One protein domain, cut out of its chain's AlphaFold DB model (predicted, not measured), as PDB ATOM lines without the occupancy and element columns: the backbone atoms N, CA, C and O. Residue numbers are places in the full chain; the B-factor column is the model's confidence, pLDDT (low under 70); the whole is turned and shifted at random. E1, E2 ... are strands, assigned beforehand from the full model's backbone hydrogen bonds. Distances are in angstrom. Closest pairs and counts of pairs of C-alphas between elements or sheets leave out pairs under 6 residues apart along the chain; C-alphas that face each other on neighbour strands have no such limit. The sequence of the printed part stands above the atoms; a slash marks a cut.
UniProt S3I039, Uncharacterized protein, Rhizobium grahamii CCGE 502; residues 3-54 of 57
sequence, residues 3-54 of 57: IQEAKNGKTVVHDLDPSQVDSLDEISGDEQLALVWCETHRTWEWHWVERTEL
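AT A GLANCE: This is residues 3 to 54 of the 57 residues of an uncharacterized protein of Rhizobium grahamii CCGE 502 (UniProt S3I039). A single strongly twisted sheet of four antiparallel strands arches over like a bent, partly rolled slab, with its three strands E2, E3 and E4 bending together. The long strand E2 belongs to two parts of it: its beginning makes a narrow two-stranded hairpin with E1 towards one end of the longest axis, and its remainder makes one side of the arch, with E3 between it and E4. The printed part has 52 residues, with no named helix and four named strands in the order E1, E2, E3, E4, which is also their order across the sheet, and its class is all strand. It is compact, with a radius of gyration of the C-alphas of 10.8 A, rounded in outline, and spans 26 by 23 by 16 A.

IN THESE COORDINATES: E1 takes residues 3 to 7 and begins at C-alpha 3, at (64.665, 4.899, 2.930). E2 takes residues 10 to 28 and is the longest strand with 19 residues, 24.5 A from first to last C-alpha; C-alpha 28 is at (68.062, 7.494, 18.990). E3 takes residues 31 to 38 and measures 17.3 A. E4 takes residues 43 to 50, measures 19.8 A and ends at C-alpha 50, at (71.867, 5.461, 10.502).

HOW THE PARTS SIT: The four strands form a meander, each strand the antiparallel neighbour of the one before, with E1 and E4 as edge strands. E1 and E2 are a hairpin in which N 5 and O 12 are 2.9 A apart, within hydrogen-bond range. The pairing of E2 is staggered: its residues 10 to 14 pair with E1 and its residues 16 to 28 with E3. E2 bends by 120 degrees at residue 24, E3 by 71 degrees at residue 35 and E4 by 63 degrees at residue 46. In the hairpin of E2 and E3, the C-alphas of Leu 24 and Ala 34 face each other at 4.5 A, and N 33 and O 26 are within hydrogen-bond range at 2.8 A. In the hairpin of E3 and E4, the directions stand at 151 degrees, and N 36 and O 45 are within hydrogen-bond range at 3.0 A. E1 is apart from E3 and from E4.

THE WHOLE: The two C-alphas farthest apart are those of Gly 9 and Ser 19, at 29.6 A. The strands' lines turn by 69 degrees from edge to edge of the sheet. The three links between the strands are tight, and the printed part has no cut. The mean pLDDT of the printed part is 93.5, and no printed residue is under 70.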
ATOM      1  N   ILE A   3      65.465   5.227   1.747       91.31
ATOM      2  CA  ILE A   3      64.665   4.899   2.930       91.31
ATOM      3  C   ILE A   3      63.206   4.675   2.538       91.31
ATOM      4  O   ILE A   3      62.728   5.202   1.528       91.31
ATOM      5  N   GLN A   4      62.504   3.860   3.319       92.50
ATOM      6  CA  GLN A   4      61.091   3.565   3.107       92.50
ATOM      7  C   GLN A   4      60.288   4.045   4.304       92.50
ATOM      8  O   GLN A   4      60.527   3.607   5.425       92.50
ATOM      9  N   GLU A   5      59.295   4.890   4.053       87.81
ATOM     10  CA  GLU A   5      58.423   5.424   5.093       87.81
ATOM     11  C   GLU A   5      56.960   5.116   4.779       87.81
ATOM     12  O   GLU A   5      56.509   5.180   3.631       87.81
ATOM     13  N   ALA A   6      56.193   4.767   5.811       86.44
ATOM     14  CA  ALA A   6      54.757   4.559   5.688       86.44
ATOM     15  C   ALA A   6      54.022   5.890   5.890       86.44
ATOM     16  O   ALA A   6      53.886   6.378   7.011       86.44
ATOM     17  N   LYS A   7      53.487   6.460   4.808       82.38
ATOM     18  CA  LYS A   7      52.701   7.699   4.825       82.38
ATOM     19  C   LYS A   7      51.278   7.414   4.359       82.38
ATOM     20  O   LYS A   7      51.053   6.988   3.229       82.38
ATOM     21  N   ASN A   8      50.293   7.637   5.231       85.06
ATOM     22  CA  ASN A   8      48.866   7.397   4.952       85.06
ATOM     23  C   ASN A   8      48.557   5.976   4.431       85.06
ATOM     24  O   ASN A   8      47.776   5.803   3.494       85.06
ATOM     25  N   GLY A   9      49.199   4.955   5.007       86.81
ATOM     26  CA  GLY A   9      49.018   3.558   4.593       86.81
ATOM     27  C   GLY A   9      49.650   3.207   3.240       86.81
ATOM     28  O   GLY A   9      49.418   2.115   2.729       86.81
ATOM     29  N   LYS A  10      50.446   4.110   2.656       88.81
ATOM     30  CA  LYS A  10      51.260   3.854   1.466       88.81
ATOM     31  C   LYS A  10      52.734   3.937   1.827       88.81
ATOM     32  O   LYS A  10      53.149   4.854   2.529       88.81
ATOM     33  N   THR A  11      53.522   3.004   1.315       90.94
ATOM     34  CA  THR A  11      54.979   3.083   1.399       90.94
ATOM     35  C   THR A  11      55.480   4.079   0.361       90.94
ATOM     36  O   THR A  11      55.184   3.938  -0.828       90.94
ATOM     37  N   VAL A  12      56.225   5.082   0.808       91.69
ATOM     38  CA  VAL A  12      56.944   6.028  -0.046       91.69
ATOM     39  C   VAL A  12      58.432   5.740   0.103       91.69
ATOM     40  O   VAL A  12      58.913   5.493   1.205       91.69
ATOM     41  N   VAL A  13      59.151   5.731  -1.019       94.38
ATOM     42  CA  VAL A  13      60.603   5.535  -1.039       94.38
ATOM     43  C   VAL A  13      61.265   6.883  -1.295       94.38
ATOM     44  O   VAL A  13      61.025   7.496  -2.338       94.38
ATOM     45  N   HIS A  14      62.081   7.342  -0.352       94.06
ATOM     46  CA  HIS A  14      62.837   8.588  -0.462       94.06
ATOM     47  C   HIS A  14      64.280   8.242  -0.833       94.06
ATOM     48  O   HIS A  14      64.867   7.341  -0.233       94.06
ATOM     49  N   ASP A  15      64.836   8.919  -1.836       95.94
ATOM     50  CA  ASP A  15      66.260   8.856  -2.159       95.94
ATOM     51  C   ASP A  15      66.945  10.070  -1.531       95.94
ATOM     52  O   ASP A  15      66.685  11.206  -1.919       95.94
ATOM     53  N   LEU A  16      67.747   9.824  -0.503       95.25
ATOM     54  CA  LEU A  16      68.426  10.828   0.306       95.25
ATOM     55  C   LEU A  16      69.904  10.893  -0.072       95.25
ATOM     56  O   LEU A  16      70.528   9.850  -0.279       95.25
ATOM     57  N   ASP A  17      70.487  12.085  -0.107       94.50
ATOM     58  CA  ASP A  17      71.931  12.273  -0.248       94.50
ATOM     59  C   ASP A  17      72.566  12.505   1.136       94.50
ATOM     60  O   ASP A  17      72.584  13.639   1.614       94.50
ATOM     61  N   PRO A  18      73.107  11.462   1.800       89.38
ATOM     62  CA  PRO A  18      73.680  11.592   3.140       89.38
ATOM     63  C   PRO A  18      74.984  12.407   3.172       89.38
ATOM     64  O   PRO A  18      75.479  12.707   4.254       89.38
ATOM     65  N   SER A  19      75.546  12.791   2.017       91.38
ATOM     66  CA  SER A  19      76.666  13.739   1.955       91.38
ATOM     67  C   SER A  19      76.217  15.201   2.057       91.38
ATOM     68  O   SER A  19      77.026  16.083   2.348       91.38
ATOM     69  N   GLN A  20      74.923  15.455   1.849       94.75
ATOM     70  CA  GLN A  20      74.292  16.762   1.951       94.75
ATOM     71  C   GLN A  20      73.387  16.785   3.179       94.75
ATOM     72  O   GLN A  20      72.209  16.432   3.119       94.75
ATOM     73  N   VAL A  21      73.957  17.222   4.299       95.31
ATOM     74  CA  VAL A  21      73.265  17.391   5.579       95.31
ATOM     75  C   VAL A  21      73.354  18.855   5.980       95.31
ATOM     76  O   VAL A  21      74.450  19.405   6.073       95.31
ATOM     77  N   ASP A  22      72.202  19.475   6.215       96.38
ATOM     78  CA  ASP A  22      72.117  20.877   6.627       96.38
ATOM     79  C   ASP A  22      72.120  21.024   8.155       96.38
ATOM     80  O   ASP A  22      72.740  21.936   8.695       96.38
ATOM     81  N   SER A  23      71.457  20.112   8.873       96.38
ATOM     82  CA  SER A  23      71.334  20.161  10.337       96.38
ATOM     83  C   SER A  23      71.183  18.771  10.955       96.38
ATOM     84  O   SER A  23      70.689  17.845  10.315       96.38
ATOM     85  N   LEU A  24      71.577  18.640  12.223       95.62
ATOM     86  CA  LEU A  24      71.381  17.455  13.061       95.62
ATOM     87  C   LEU A  24      70.592  17.853  14.310       95.62
ATOM     88  O   LEU A  24      70.781  18.959  14.817       95.62
ATOM     89  N   ASP A  25      69.741  16.955  14.795       95.50
ATOM     90  CA  ASP A  25      68.927  17.171  15.995       95.50
ATOM     91  C   ASP A  25      69.057  15.988  16.976       95.50
ATOM     92  O   ASP A  25      70.113  15.793  17.583       95.50
ATOM     93  N   GLU A  26      68.031  15.147  17.110       96.56
ATOM     94  CA  GLU A  26      67.970  14.070  18.104       96.56
ATOM     95  C   GLU A  26      68.779  12.810  17.735       96.56
ATOM     96  O   GLU A  26      68.840  12.407  16.577       96.56
ATOM     97  N   ILE A  27      69.342  12.128  18.741       95.69
ATOM     98  CA  ILE A  27      69.976  10.803  18.600       95.69
ATOM     99  C   ILE A  27      69.072   9.743  19.233       95.69
ATOM    100  O   ILE A  27      68.659   9.889  20.385       95.69
ATOM    101  N   SER A  28      68.835   8.644  18.515       94.31
ATOM    102  CA  SER A  28      68.062   7.494  18.990       94.31
ATOM    103  C   SER A  28      68.788   6.194  18.645       94.31
ATOM    104  O   SER A  28      68.750   5.721  17.511       94.31
ATOM    105  N   GLY A  29      69.478   5.611  19.629       94.12
ATOM    106  CA  GLY A  29      70.300   4.417  19.408       94.12
ATOM    107  C   GLY A  29      71.412   4.675  18.386       94.12
ATOM    108  O   GLY A  29      72.274   5.528  18.612       94.12
ATOM    109  N   ASP A  30      71.370   3.940  17.274       94.12
ATOM    110  CA  ASP A  30      72.335   4.039  16.171       94.12
ATOM    111  C   ASP A  30      71.899   5.029  15.075       94.12
ATOM    112  O   ASP A  30      72.623   5.246  14.102       94.12
ATOM    113  N   GLU A  31      70.738   5.665  15.241       94.44
ATOM    114  CA  GLU A  31      70.188   6.643  14.308       94.44
ATOM    115  C   GLU A  31      70.355   8.077  14.823       94.44
ATOM    116  O   GLU A  31      70.387   8.356  16.028       94.44
ATOM    117  N   GLN A  32      70.437   9.008  13.881       95.44
ATOM    118  CA  GLN A  32      70.452  10.446  14.103       95.44
ATOM    119  C   GLN A  32      69.353  11.074  13.246       95.44
ATOM    120  O   GLN A  32      69.271  10.822  12.043       95.44
ATOM    121  N   LEU A  33      68.527  11.918  13.860       96.31
ATOM    122  CA  LEU A  33      67.593  12.780  13.155       96.31
ATOM    123  C   LEU A  33      68.398  13.873  12.450       96.31
ATOM    124  O   LEU A  33      69.084  14.668  13.101       96.31
ATOM    125  N   ALA A  34      68.339  13.875  11.123       96.00
ATOM    126  CA  ALA A  34      69.117  14.757  10.266       96.00
ATOM    127  C   ALA A  34      68.218  15.444   9.234       96.00
ATOM    128  O   ALA A  34      67.324  14.823   8.655       96.00
ATOM    129  N   LEU A  35      68.479  16.727   8.995       97.19
ATOM    130  CA  LEU A  35      67.917  17.483   7.888       97.19
ATOM    131  C   LEU A  35      68.806  17.234   6.673       97.19
ATOM    132  O   LEU A  35      69.887  17.810   6.548       97.19
ATOM    133  N   VAL A  36      68.359  16.334   5.808       96.62
ATOM    134  CA  VAL A  36      69.137  15.782   4.696       96.62
ATOM    135  C   VAL A  36      68.461  16.109   3.370       96.62
ATOM    136  O   VAL A  36      67.238  16.268   3.292       96.62
ATOM    137  N   TRP A  37      69.256  16.264   2.314       97.12
ATOM    138  CA  TRP A  37      68.721  16.532   0.985       97.12
ATOM    139  C   TRP A  37      67.998  15.297   0.438       97.12
ATOM    140  O   TRP A  37      68.583  14.219   0.318       97.12
ATOM    141  N   CYS A  38      66.721  15.455   0.087       96.81
ATOM    142  CA  CYS A  38      65.908  14.416  -0.534       96.81
ATOM    143  C   CYS A  38      65.798  14.664  -2.042       96.81
ATOM    144  O   CYS A  38      65.137  15.606  -2.483       96.81
ATOM    145  N   GLU A  39      66.386  13.787  -2.855       96.75
ATOM    146  CA  GLU A  39      66.332  13.842  -4.321       96.75
ATOM    147  C   GLU A  39      64.928  13.552  -4.865       96.75
ATOM    148  O   GLU A  39      64.524  14.109  -5.890       96.75
ATOM    149  N   THR A  40      64.144  12.718  -4.166       94.44
ATOM    150  CA  THR A  40      62.760  12.404  -4.561       94.44
ATOM    151  C   THR A  40      61.884  13.659  -4.585       94.44
ATOM    152  O   THR A  40      61.115  13.854  -5.528       94.44
ATOM    153  N   HIS A  41      62.000  14.516  -3.568       94.56
ATOM    154  CA  HIS A  41      61.185  15.726  -3.422       94.56
ATOM    155  C   HIS A  41      61.937  17.019  -3.769       94.56
ATOM    156  O   HIS A  41      61.312  18.074  -3.872       94.56
ATOM    157  N   ARG A  42      63.253  16.933  -4.010       96.81
ATOM    158  CA  ARG A  42      64.165  18.055  -4.286       96.81
ATOM    159  C   ARG A  42      64.063  19.155  -3.233       96.81
ATOM    160  O   ARG A  42      63.925  20.336  -3.557       96.81
ATOM    161  N   THR A  43      64.077  18.738  -1.975       97.81
ATOM    162  CA  THR A  43      63.967  19.611  -0.807       97.81
ATOM    163  C   THR A  43      64.707  18.999   0.376       97.81
ATOM    164  O   THR A  43      64.984  17.799   0.395       97.81
ATOM    165  N   TRP A  44      65.006  19.827   1.372       97.25
ATOM    166  CA  TRP A  44      65.500  19.379   2.667       97.25
ATOM    167  C   TRP A  44      64.367  18.731   3.462       97.25
ATOM    168  O   TRP A  44      63.299  19.333   3.613       97.25
ATOM    169  N   GLU A  45      64.595  17.515   3.955       97.00
ATOM    170  CA  GLU A  45      63.623  16.746   4.733       97.00
ATOM    171  C   GLU A  45      64.281  16.164   5.986       97.00
ATOM    172  O   GLU A  45      65.448  15.773   5.971       97.00
ATOM    173  N   TRP A  46      63.529  16.137   7.086       95.88
ATOM    174  CA  TRP A  46      63.971  15.501   8.322       95.88
ATOM    175  C   TRP A  46      63.743  14.001   8.235       95.88
ATOM    176  O   TRP A  46      62.600  13.566   8.081       95.88
ATOM    177  N   HIS A  47      64.814  13.230   8.391       95.38
ATOM    178  CA  HIS A  47      64.758  11.777   8.428       95.38
ATOM    179  C   HIS A  47      65.653  11.222   9.531       95.38
ATOM    180  O   HIS A  47      66.707  11.780   9.839       95.38
ATOM    181  N   TRP A  48      65.225  10.104  10.112       94.12
ATOM    182  CA  TRP A  48      66.097   9.266  10.925       94.12
ATOM    183  C   TRP A  48      67.027   8.506   9.988       94.12
ATOM    184  O   TRP A  48      66.574   7.827   9.066       94.12
ATOM    185  N   VAL A  49      68.330   8.689  10.180       92.94
ATOM    186  CA  VAL A  49      69.366   8.091   9.340       92.94
ATOM    187  C   VAL A  49      70.358   7.364  10.232       92.94
ATOM    188  O   VAL A  49      70.754   7.885  11.276       92.94
ATOM    189  N   GLU A  50      70.784   6.168   9.820       92.75
ATOM    190  CA  GLU A  50      71.867   5.461  10.502       92.75
ATOM    191  C   GLU A  50      73.125   6.338  10.545       92.75
ATOM    192  O   GLU A  50      73.571   6.893   9.539       92.75
ATOM    193  N   ARG A  51      73.744   6.462  11.719       91.00
ATOM    194  CA  ARG A  51      74.911   7.340  11.916       91.00
ATOM    195  C   ARG A  51      76.124   6.937  11.075       91.00
ATOM    196  O   ARG A  51      76.963   7.779  10.755       91.00
ATOM    197  N   THR A  52      76.216   5.663  10.714       91.44
ATOM    198  CA  THR A  52      77.221   5.106   9.797       91.44
ATOM    199  C   THR A  52      77.098   5.679   8.386       91.44
ATOM    200  O   THR A  52      78.117   5.912   7.739       91.44
ATOM    201  N   GLU A  53      75.879   5.972   7.930       89.19
ATOM    202  CA  GLU A  53      75.600   6.554   6.612       89.19
ATOM    203  C   GLU A  53      75.939   8.053   6.567       89.19
ATOM    204  O   GLU A  53      76.331   8.564   5.522       89.19
ATOM    205  N   LEU A  54      75.876   8.751   7.708       86.06
ATOM    206  CA  LEU A  54      76.231  10.174   7.841       86.06
ATOM    207  C   LEU A  54      77.746  10.430   7.981       86.06
ATOM    208  O   LEU A  54      78.165  11.503   8.411       86.06
TER     209      LEU A  54